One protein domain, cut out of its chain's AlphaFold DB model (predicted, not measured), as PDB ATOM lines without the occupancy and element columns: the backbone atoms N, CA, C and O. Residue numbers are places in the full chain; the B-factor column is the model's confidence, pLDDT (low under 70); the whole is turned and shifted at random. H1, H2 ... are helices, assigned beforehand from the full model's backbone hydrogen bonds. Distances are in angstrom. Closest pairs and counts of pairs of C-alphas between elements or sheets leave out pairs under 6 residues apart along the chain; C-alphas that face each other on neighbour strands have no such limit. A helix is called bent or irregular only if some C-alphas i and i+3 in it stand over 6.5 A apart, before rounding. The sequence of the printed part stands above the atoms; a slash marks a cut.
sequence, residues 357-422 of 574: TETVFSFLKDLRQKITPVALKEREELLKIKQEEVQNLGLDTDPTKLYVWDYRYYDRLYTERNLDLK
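What this domain is: This is residues 357 to 422 of the 574 residues of the protein "Peptidase_M3 domain-containing protein" of Puccinia graminis f. sp. tritici (UniProt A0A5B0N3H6). A long bent helix, H1, makes the length of the domain, and a shorter helix, H2, crosses its second arm, H1b, at nearly a right angle. Residues 357 to 377 of H1 stick out from the body, which holds the rest of H1, the link that folds back from its end, and H2. The printed part has 66 residues with two named helices, H1 then H2, and no named strand, and its class is all helix. The whole is loose, with a radius of gyration of the C-alphas of 15.4 A, and its C-alphas span 49 by 28 by 17 A.

Where its parts are: H1, residues 357 to 393, was assigned as one helix by its hydrogen bonds, but it is bent: C-alphas 370 and 373 are 6.9 A apart. Its arm H1a, residues 357 to 370, begins with C-alpha 357 at (94.652, 130.497, 100.986) and is 20.1 A long from first to last C-alpha. Its arm H1b, residues 373 to 393, is 30.6 A long and ends with C-alpha 393 at (113.201, 137.228, 56.720). H2, residues 404 to 419, is 23.4 A long and ends with C-alpha 419 at (110.895, 153.407, 72.684). H2 is irregular, with C-alphas 405 and 408 7.1 A apart.

How they stand to each other: The lines of H1a and H1b stand at a steep tilt of 55 degrees. H1b and H2 touch, through residues 381 to 386 of H1b and 407 to 414 of H2 alone. Their closest C-alphas, those of Leu 382 and Tyr 410, are 5.8 A apart. The two are about perpendicular, at 89 degrees. H1a and H2 are apart. Every O i to N i+4 pair is within hydrogen-bond range in H1a, against 16 of 17 in H1b and 10 of 12 in H2.

The domain as a whole: The C-alphas of Glu 358 and Gly 394, the two farthest apart, are separated by 48.9 A. Without residues 357 to 377, which stand free, the body spans 28 by 21 by 16 A. The link from H1 to H2, 10 residues, is short, and the printed part has no cut. The mean pLDDT of the printed part is 94.1, and no printed residue is under 70.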
ATOM      1  N   THR A 357      94.656 130.938 102.389       96.50
ATOM      2  CA  THR A 357      94.652 130.497 100.986       96.50
ATOM      3  C   THR A 357      93.667 131.298 100.133       96.50
ATOM      4  O   THR A 357      93.976 131.650  98.996       96.50
ATOM      5  N   GLU A 358      92.521 131.670 100.698       96.50
ATOM      6  CA  GLU A 358      91.440 132.376  99.998       96.50
ATOM      7  C   GLU A 358      91.864 133.802  99.625       96.50
ATOM      8  O   GLU A 358      91.572 134.256  98.519       96.50
ATOM      9  N   THR A 359      92.625 134.476 100.497       97.12
ATOM     10  CA  THR A 359      93.228 135.791 100.224       97.12
ATOM     11  C   THR A 359      94.137 135.728  98.998       97.12
ATOM     12  O   THR A 359      94.045 136.579  98.115       97.12
ATOM     13  N   VAL A 360      94.987 134.698  98.912       97.50
ATOM     14  CA  VAL A 360      95.930 134.516  97.796       97.50
ATOM     15  C   VAL A 360      95.187 134.215  96.494       97.50
ATOM     16  O   VAL A 360      95.456 134.857  95.481       97.50
ATOM     17  N   PHE A 361      94.213 133.300  96.507       97.50
ATOM     18  CA  PHE A 361      93.414 133.003  95.313       97.50
ATOM     19  C   PHE A 361      92.567 134.196  94.853       97.50
ATOM     20  O   PHE A 361      92.449 134.424  93.649       97.50
ATOM     21  N   SER A 362      92.007 134.977  95.781       97.88
ATOM     22  CA  SER A 362      91.254 136.193  95.459       97.88
ATOM     23  C   SER A 362      92.154 137.257  94.827       97.88
ATOM     24  O   SER A 362      91.821 137.752  93.751       97.88
ATOM     25  N   PHE A 363      93.321 137.527  95.422       98.06
ATOM     26  CA  PHE A 363      94.317 138.462  94.892       98.06
ATOM     27  C   PHE A 363      94.804 138.066  93.492       98.06
ATOM     28  O   PHE A 363      94.751 138.874  92.571       98.06
ATOM     29  N   LEU A 364      95.217 136.808  93.293       98.00
ATOM     30  CA  LEU A 364      95.702 136.333  91.991       98.00
ATOM     31  C   LEU A 364      94.606 136.349  90.915       98.00
ATOM     32  O   LEU A 364      94.897 136.596  89.745       98.00
ATOM     33  N   LYS A 365      93.342 136.111  91.293       98.19
ATOM     34  CA  LYS A 365      92.199 136.202  90.377       98.19
ATOM     35  C   LYS A 365      91.918 137.649  89.966       98.19
ATOM     36  O   LYS A 365      91.797 137.906  88.772       98.19
ATOM     37  N   ASP A 366      91.844 138.570  90.924       98.19
ATOM     38  CA  ASP A 366      91.625 140.002  90.682       98.19
ATOM     39  C   ASP A 366      92.758 140.612  89.840       98.19
ATOM     40  O   ASP A 366      92.499 141.229  88.805       98.19
ATOM     41  N   LEU A 367      94.015 140.332  90.201       98.19
ATOM     42  CA  LEU A 367      95.193 140.732  89.432       98.19
ATOM     43  C   LEU A 367      95.115 140.209  87.992       98.19
ATOM     44  O   LEU A 367      95.237 140.993  87.052       98.19
ATOM     45  N   ARG A 368      94.827 138.911  87.796       97.88
ATOM     46  CA  ARG A 368      94.650 138.327  86.457       97.88
ATOM     47  C   ARG A 368      93.534 139.022  85.675       97.88
ATOM     48  O   ARG A 368      93.722 139.302  84.493       97.88
ATOM     49  N   GLN A 369      92.390 139.302  86.299       98.12
ATOM     50  CA  GLN A 369      91.271 139.991  85.647       98.12
ATOM     51  C   GLN A 369      91.649 141.414  85.208       98.12
ATOM     52  O   GLN A 369      91.254 141.823  84.118       98.12
ATOM     53  N   LYS A 370      92.455 142.132  86.000       98.00
ATOM     54  CA  LYS A 370      92.926 143.492  85.695       98.00
ATOM     55  C   LYS A 370      93.998 143.542  84.602       98.00
ATOM     56  O   LYS A 370      93.918 144.411  83.740       98.00
ATOM     57  N   ILE A 371      94.960 142.614  84.589       98.06
ATOM     58  CA  ILE A 371      96.051 142.617  83.591       98.06
ATOM     59  C   ILE A 371      95.666 141.973  82.251       98.06
ATOM     60  O   ILE A 371      96.239 142.331  81.227       98.06
ATOM     61  N   THR A 372      94.691 141.052  82.213       98.06
ATOM     62  CA  THR A 372      94.336 140.320  80.975       98.06
ATOM     63  C   THR A 372      93.999 141.243  79.785       98.06
ATOM     64  O   THR A 372      94.507 140.977  78.697       98.06
ATOM     65  N   PRO A 373      93.221 142.339  79.927       98.00
ATOM     66  CA  PRO A 373      92.943 143.256  78.815       98.00
ATOM     67  C   PRO A 373      94.166 144.022  78.287       98.00
ATOM     68  O   PRO A 373      94.123 144.516  77.163       98.00
ATOM     69  N   VAL A 374      95.232 144.146  79.086       96.69
ATOM     70  CA  VAL A 374      96.501 144.768  78.678       96.69
ATOM     71  C   VAL A 374      97.367 143.723  77.973       96.69
ATOM     72  O   VAL A 374      97.707 143.904  76.808       96.69
ATOM     73  N   ALA A 375      97.569 142.566  78.609       95.00
ATOM     74  CA  ALA A 375      98.343 141.448  78.066       95.00
ATOM     75  C   ALA A 375      97.797 140.897  76.733       95.00
ATOM     76  O   ALA A 375      98.553 140.363  75.924       95.00
ATOM     77  N   LEU A 376      96.487 141.022  76.473       96.38
ATOM     78  CA  LEU A 376      95.908 140.693  75.166       96.38
ATOM     79  C   LEU A 376      96.331 141.688  74.073       96.38
ATOM     80  O   LEU A 376      96.705 141.243  72.993       96.38
ATOM     81  N   LYS A 377      96.348 142.996  74.363       95.75
ATOM     82  CA  LYS A 377      96.818 144.028  73.421       95.75
ATOM     83  C   LYS A 377      98.316 143.911  73.166       95.75
ATOM     84  O   LYS A 377      98.741 143.916  72.020       95.75
ATOM     85  N   GLU A 378      99.110 143.742  74.223       94.38
ATOM     86  CA  GLU A 378     100.554 143.496  74.113       94.38
ATOM     87  C   GLU A 378     100.819 142.283  73.214       94.38
ATOM     88  O   GLU A 378     101.579 142.374  72.253       94.38
ATOM     89  N   ARG A 379     100.108 141.170  73.440       95.56
ATOM     90  CA  ARG A 379     100.188 139.971  72.594       95.56
ATOM     91  C   ARG A 379      99.778 140.222  71.139       95.56
ATOM     92  O   ARG A 379     100.358 139.593  70.259       95.56
ATOM     93  N   GLU A 380      98.803 141.090  70.872       95.81
ATOM     94  CA  GLU A 380      98.432 141.494  69.508       95.81
ATOM     95  C   GLU A 380      99.561 142.286  68.829       95.81
ATOM     96  O   GLU A 380      99.893 141.986  67.684       95.81
ATOM     97  N   GLU A 381     100.218 143.220  69.526       95.00
ATOM     98  CA  GLU A 381     101.376 143.949  68.982       95.00
ATOM     99  C   GLU A 381     102.594 143.034  68.756       95.00
ATOM    100  O   GLU A 381     103.193 143.064  67.679       95.00
ATOM    101  N   LEU A 382     102.923 142.149  69.709       96.06
ATOM    102  CA  LEU A 382     103.990 141.151  69.533       96.06
ATOM    103  C   LEU A 382     103.713 140.219  68.339       96.06
ATOM    104  O   LEU A 382     104.644 139.797  67.651       96.06
ATOM    105  N   LEU A 383     102.440 139.915  68.060       96.62
ATOM    106  CA  LEU A 383     102.060 139.091  66.915       96.62
ATOM    107  C   LEU A 383     102.230 139.827  65.576       96.62
ATOM    108  O   LEU A 383     102.652 139.195  64.610       96.62
ATOM    109  N   LYS A 384     101.975 141.142  65.509       95.94
ATOM    110  CA  LYS A 384     102.264 141.953  64.306       95.94
ATOM    111  C   LYS A 384     103.761 141.971  64.001       95.94
ATOM    112  O   LYS A 384     104.152 141.668  62.878       95.94
ATOM    113  N   ILE A 385     104.595 142.216  65.018       95.50
ATOM    114  CA  ILE A 385     106.063 142.188  64.883       95.50
ATOM    115  C   ILE A 385     106.523 140.818  64.356       95.50
ATOM    116  O   ILE A 385     107.331 140.760  63.428       95.50
ATOM    117  N   LYS A 386     105.957 139.715  64.873       96.69
ATOM    118  CA  LYS A 386     106.216 138.367  64.345       96.69
ATOM    119  C   LYS A 386     105.788 138.209  62.881       96.69
ATOM    120  O   LYS A 386     106.550 137.646  62.102       96.69
ATOM    121  N   GLN A 387     104.600 138.678  62.499       96.25
ATOM    122  CA  GLN A 387     104.092 138.575  61.122       96.25
ATOM    123  C   GLN A 387     104.999 139.303  60.125       96.25
ATOM    124  O   GLN A 387     105.404 138.713  59.124       96.25
ATOM    125  N   GLU A 388     105.373 140.543  60.439       95.25
ATOM    126  CA  GLU A 388     106.313 141.338  59.646       95.25
ATOM    127  C   GLU A 388     107.670 140.642  59.502       95.25
ATOM    128  O   GLU A 388     108.220 140.568  58.406       95.25
ATOM    129  N   GLU A 389     108.235 140.124  60.594       94.62
ATOM    130  CA  GLU A 389     109.569 139.524  60.571       94.62
ATOM    131  C   GLU A 389     109.601 138.177  59.842       94.62
ATOM    132  O   GLU A 389     110.515 137.932  59.054       94.62
ATOM    133  N   VAL A 390     108.581 137.333  60.031       95.12
ATOM    134  CA  VAL A 390     108.417 136.084  59.270       95.12
ATOM    135  C   VAL A 390     108.318 136.378  57.771       95.12
ATOM    136  O   VAL A 390     108.979 135.706  56.981       95.12
ATOM    137  N   GLN A 391     107.567 137.413  57.377       94.19
ATOM    138  CA  GLN A 391     107.453 137.836  55.980       94.19
ATOM    139  C   GLN A 391     108.765 138.419  55.425       94.19
ATOM    140  O   GLN A 391     109.147 138.094  54.302       94.19
ATOM    141  N   ASN A 392     109.459 139.263  56.193       94.88
ATOM    142  CA  ASN A 392     110.660 139.974  55.741       94.88
ATOM    143  C   ASN A 392     111.921 139.097  55.709       94.88
ATOM    144  O   ASN A 392     112.805 139.338  54.888       94.88
ATOM    145  N   LEU A 393     112.029 138.105  56.600       93.75
ATOM    146  CA  LEU A 393     113.201 137.228  56.720       93.75
ATOM    147  C   LEU A 393     112.960 135.796  56.212       93.75
ATOM    148  O   LEU A 393     113.908 135.015  56.164       93.75
ATOM    149  N   GLY A 394     111.724 135.441  55.838       93.00
ATOM    150  CA  GLY A 394     111.377 134.108  55.333       93.00
ATOM    151  C   GLY A 394     111.509 132.997  56.381       93.00
ATOM    152  O   GLY A 394     111.960 131.902  56.059       93.00
ATOM    153  N   LEU A 395     111.179 133.288  57.646       93.00
ATOM    154  CA  LEU A 395     111.390 132.357  58.762       93.00
ATOM    155  C   LEU A 395     110.381 131.200  58.747       93.00
ATOM    156  O   LEU A 395     109.175 131.429  58.669       93.00
ATOM    157  N   ASP A 396     110.857 129.969  58.943       92.25
ATOM    158  CA  ASP A 396     109.994 128.796  59.132       92.25
ATOM    159  C   ASP A 396     109.386 128.777  60.549       92.25
ATOM    160  O   ASP A 396     109.918 128.197  61.499       92.25
ATOM    161  N   THR A 397     108.288 129.513  60.727       93.31
ATOM    162  CA  THR A 397     107.437 129.463  61.919       93.31
ATOM    163  C   THR A 397     106.047 130.013  61.607       93.31
ATOM    164  O   THR A 397     105.888 130.897  60.771       93.31
ATOM    165  N   ASP A 398     105.024 129.525  62.309       94.56
ATOM    166  CA  ASP A 398     103.651 130.006  62.161       94.56
ATOM    167  C   ASP A 398     103.523 131.481  62.612       94.56
ATOM    168  O   ASP A 398     103.670 131.766  63.808       94.56
ATOM    169  N   PRO A 399     103.219 132.433  61.705       93.25
ATOM    170  CA  PRO A 399     103.113 133.853  62.039       93.25
ATOM    171  C   PRO A 399     101.793 134.203  62.750       93.25
ATOM    172  O   PRO A 399     101.638 135.303  63.276       93.25
ATOM    173  N   THR A 400     100.826 133.281  62.806       93.94
ATOM    174  CA  THR A 400      99.545 133.462  63.514       93.94
ATOM    175  C   THR A 400      99.622 133.066  64.991       93.94
ATOM    176  O   THR A 400      98.678 133.309  65.748       93.94
ATOM    177  N   LYS A 401     100.744 132.477  65.431       94.81
ATOM    178  CA  LYS A 401     100.941 131.977  66.797       94.81
ATOM    179  C   LYS A 401     102.212 132.546  67.431       94.81
ATOM    180  O   LYS A 401     103.311 132.371  66.912       94.81
ATOM    181  N   LEU A 402     102.052 133.161  68.602       95.00
ATOM    182  CA  LEU A 402     103.147 133.515  69.508       95.00
ATOM    183  C   LEU A 402     103.401 132.330  70.456       95.00
ATOM    184  O   LEU A 402     102.497 131.954  71.208       95.00
ATOM    185  N   TYR A 403     104.593 131.738  70.403       95.81
ATOM    186  CA  TYR A 403     104.991 130.616  71.264       95.81
ATOM    187  C   TYR A 403     105.745 131.086  72.524       95.81
ATOM    188  O   TYR A 403     106.126 132.250  72.644       95.81
ATOM    189  N   VAL A 404     105.994 130.184  73.483       94.62
ATOM    190  CA  VAL A 404     106.734 130.519  74.722       94.62
ATOM    191  C   VAL A 404     108.153 131.007  74.403       94.62
ATOM    192  O   VAL A 404     108.578 132.043  74.910       94.62
ATOM    193  N   TRP A 405     108.835 130.330  73.473       95.94
ATOM    194  CA  TRP A 405     110.171 130.694  72.990       95.94
ATOM    195  C   TRP A 405     110.199 131.913  72.041       95.94
ATOM    196  O   TRP A 405     111.256 132.300  71.547       95.94
ATOM    197  N   ASP A 406     109.045 132.514  71.745       96.94
ATOM    198  CA  ASP A 406     108.962 133.753  70.971       96.94
ATOM    199  C   ASP A 406     108.882 134.985  71.879       96.94
ATOM    200  O   ASP A 406     109.338 136.056  71.487       96.94
ATOM    201  N   TYR A 407     108.320 134.846  73.088       95.38
ATOM    202  CA  TYR A 407     107.965 135.992  73.929       95.38
ATOM    203  C   TYR A 407     109.143 136.945  74.169       95.38
ATOM    204  O   TYR A 407     109.063 138.098  73.766       95.38
ATOM    205  N   ARG A 408     110.253 136.471  74.753       95.25
ATOM    206  CA  ARG A 408     111.418 137.317  75.092       95.25
ATOM    207  C   ARG A 408     112.068 138.005  73.890       95.25
ATOM    208  O   ARG A 408     112.612 139.095  74.040       95.25
ATOM    209  N   TYR A 409     112.016 137.368  72.726       96.06
ATOM    210  CA  TYR A 409     112.597 137.892  71.496       96.06
ATOM    211  C   TYR A 409     111.770 139.066  70.950       96.06
ATOM    212  O   TYR A 409     112.314 140.137  70.679       96.06
ATOM    213  N   TYR A 410     110.443 138.912  70.875       96.12
ATOM    214  CA  TYR A 410     109.566 139.996  70.425       96.12
ATOM    215  C   TYR A 410     109.347 141.079  71.494       96.12
ATOM    216  O   TYR A 410     109.172 142.232  71.130       96.12
ATOM    217  N   ASP A 411     109.423 140.751  72.786       93.88
ATOM    218  CA  ASP A 411     109.422 141.691  73.927       93.88
ATOM    219  C   ASP A 411     110.608 142.678  73.838       93.88
ATOM    220  O   ASP A 411     110.429 143.898  73.926       93.88
ATOM    221  N   ARG A 412     111.809 142.168  73.513       92.75
ATOM    222  CA  ARG A 412     112.980 142.995  73.172       92.75
ATOM    223  C   ARG A 412     112.720 143.859  71.934       92.75
ATOM    224  O   ARG A 412     112.882 145.074  72.005       92.75
ATOM    225  N   LEU A 413     112.288 143.268  70.816       92.00
ATOM    226  CA  LEU A 413     112.048 144.017  69.571       92.00
ATOM    227  C   LEU A 413     110.945 145.079  69.707       92.00
ATOM    228  O   LEU A 413     111.047 146.144  69.107       92.00
ATOM    229  N   TYR A 414     109.907 144.821  70.503       92.06
ATOM    230  CA  TYR A 414     108.862 145.787  70.835       92.06
ATOM    231  C   TYR A 414     109.441 146.976  71.609       92.06
ATOM    232  O   TYR A 414     109.141 148.124  71.283       92.06
ATOM    233  N   THR A 415     110.303 146.705  72.592       89.62
ATOM    234  CA  THR A 415     111.000 147.726  73.388       89.62
ATOM    235  C   THR A 415     111.913 148.586  72.509       89.62
ATOM    236  O   THR A 415     111.817 149.812  72.531       89.62
ATOM    237  N   GLU A 416     112.744 147.954  71.675       87.00
ATOM    238  CA  GLU A 416     113.659 148.632  70.747       87.00
ATOM    239  C   GLU A 416     112.910 149.496  69.719       87.00
ATOM    240  O   GLU A 416     113.273 150.651  69.506       87.00
ATOM    241  N   ARG A 417     111.843 148.966  69.101       87.25
ATOM    242  CA  ARG A 417     111.083 149.662  68.047       87.25
ATOM    243  C   ARG A 417     110.217 150.809  68.566       87.25
ATOM    244  O   ARG A 417     110.115 151.826  67.889       87.25
ATOM    245  N   ASN A 418     109.558 150.644  69.717       85.94
ATOM    246  CA  ASN A 418     108.553 151.606  70.190       85.94
ATOM    247  C   ASN A 418     109.108 152.680  71.133       85.94
ATOM    248  O   ASN A 418     108.449 153.701  71.320       85.94
ATOM    249  N   LEU A 419     110.287 152.466  71.732       81.56
ATOM    250  CA  LEU A 419     110.895 153.407  72.684       81.56
ATOM    251  C   LEU A 419     112.254 153.973  72.216       81.56
ATOM    252  O   LEU A 419     112.789 154.848  72.889       81.56
ATOM    253  N   ASP A 420     112.829 153.468  71.112       79.81
ATOM    254  CA  ASP A 420     114.214 153.728  70.645       79.81
ATOM    255  C   ASP A 420     115.293 153.509  71.737       79.81
ATOM    256  O   ASP A 420     116.402 154.052  71.704       79.81
ATOM    257  N   LEU A 421     114.976 152.675  72.736       76.88
ATOM    258  CA  LEU A 421     115.842 152.391  73.879       76.88
ATOM    259  C   LEU A 421     116.875 151.317  73.536       76.88
ATOM    260  O   LEU A 421     116.661 150.118  73.714       76.88
ATOM    261  N   LYS A 422     118.048 151.768  73.091       74.69
ATOM    262  CA  LYS A 422     119.232 150.925  72.884       74.69
ATOM    263  C   LYS A 422     119.966 150.742  74.211       74.69
ATOM    264  O   LYS A 422     120.707 151.623  74.637       74.69
TER     265      LYS A 422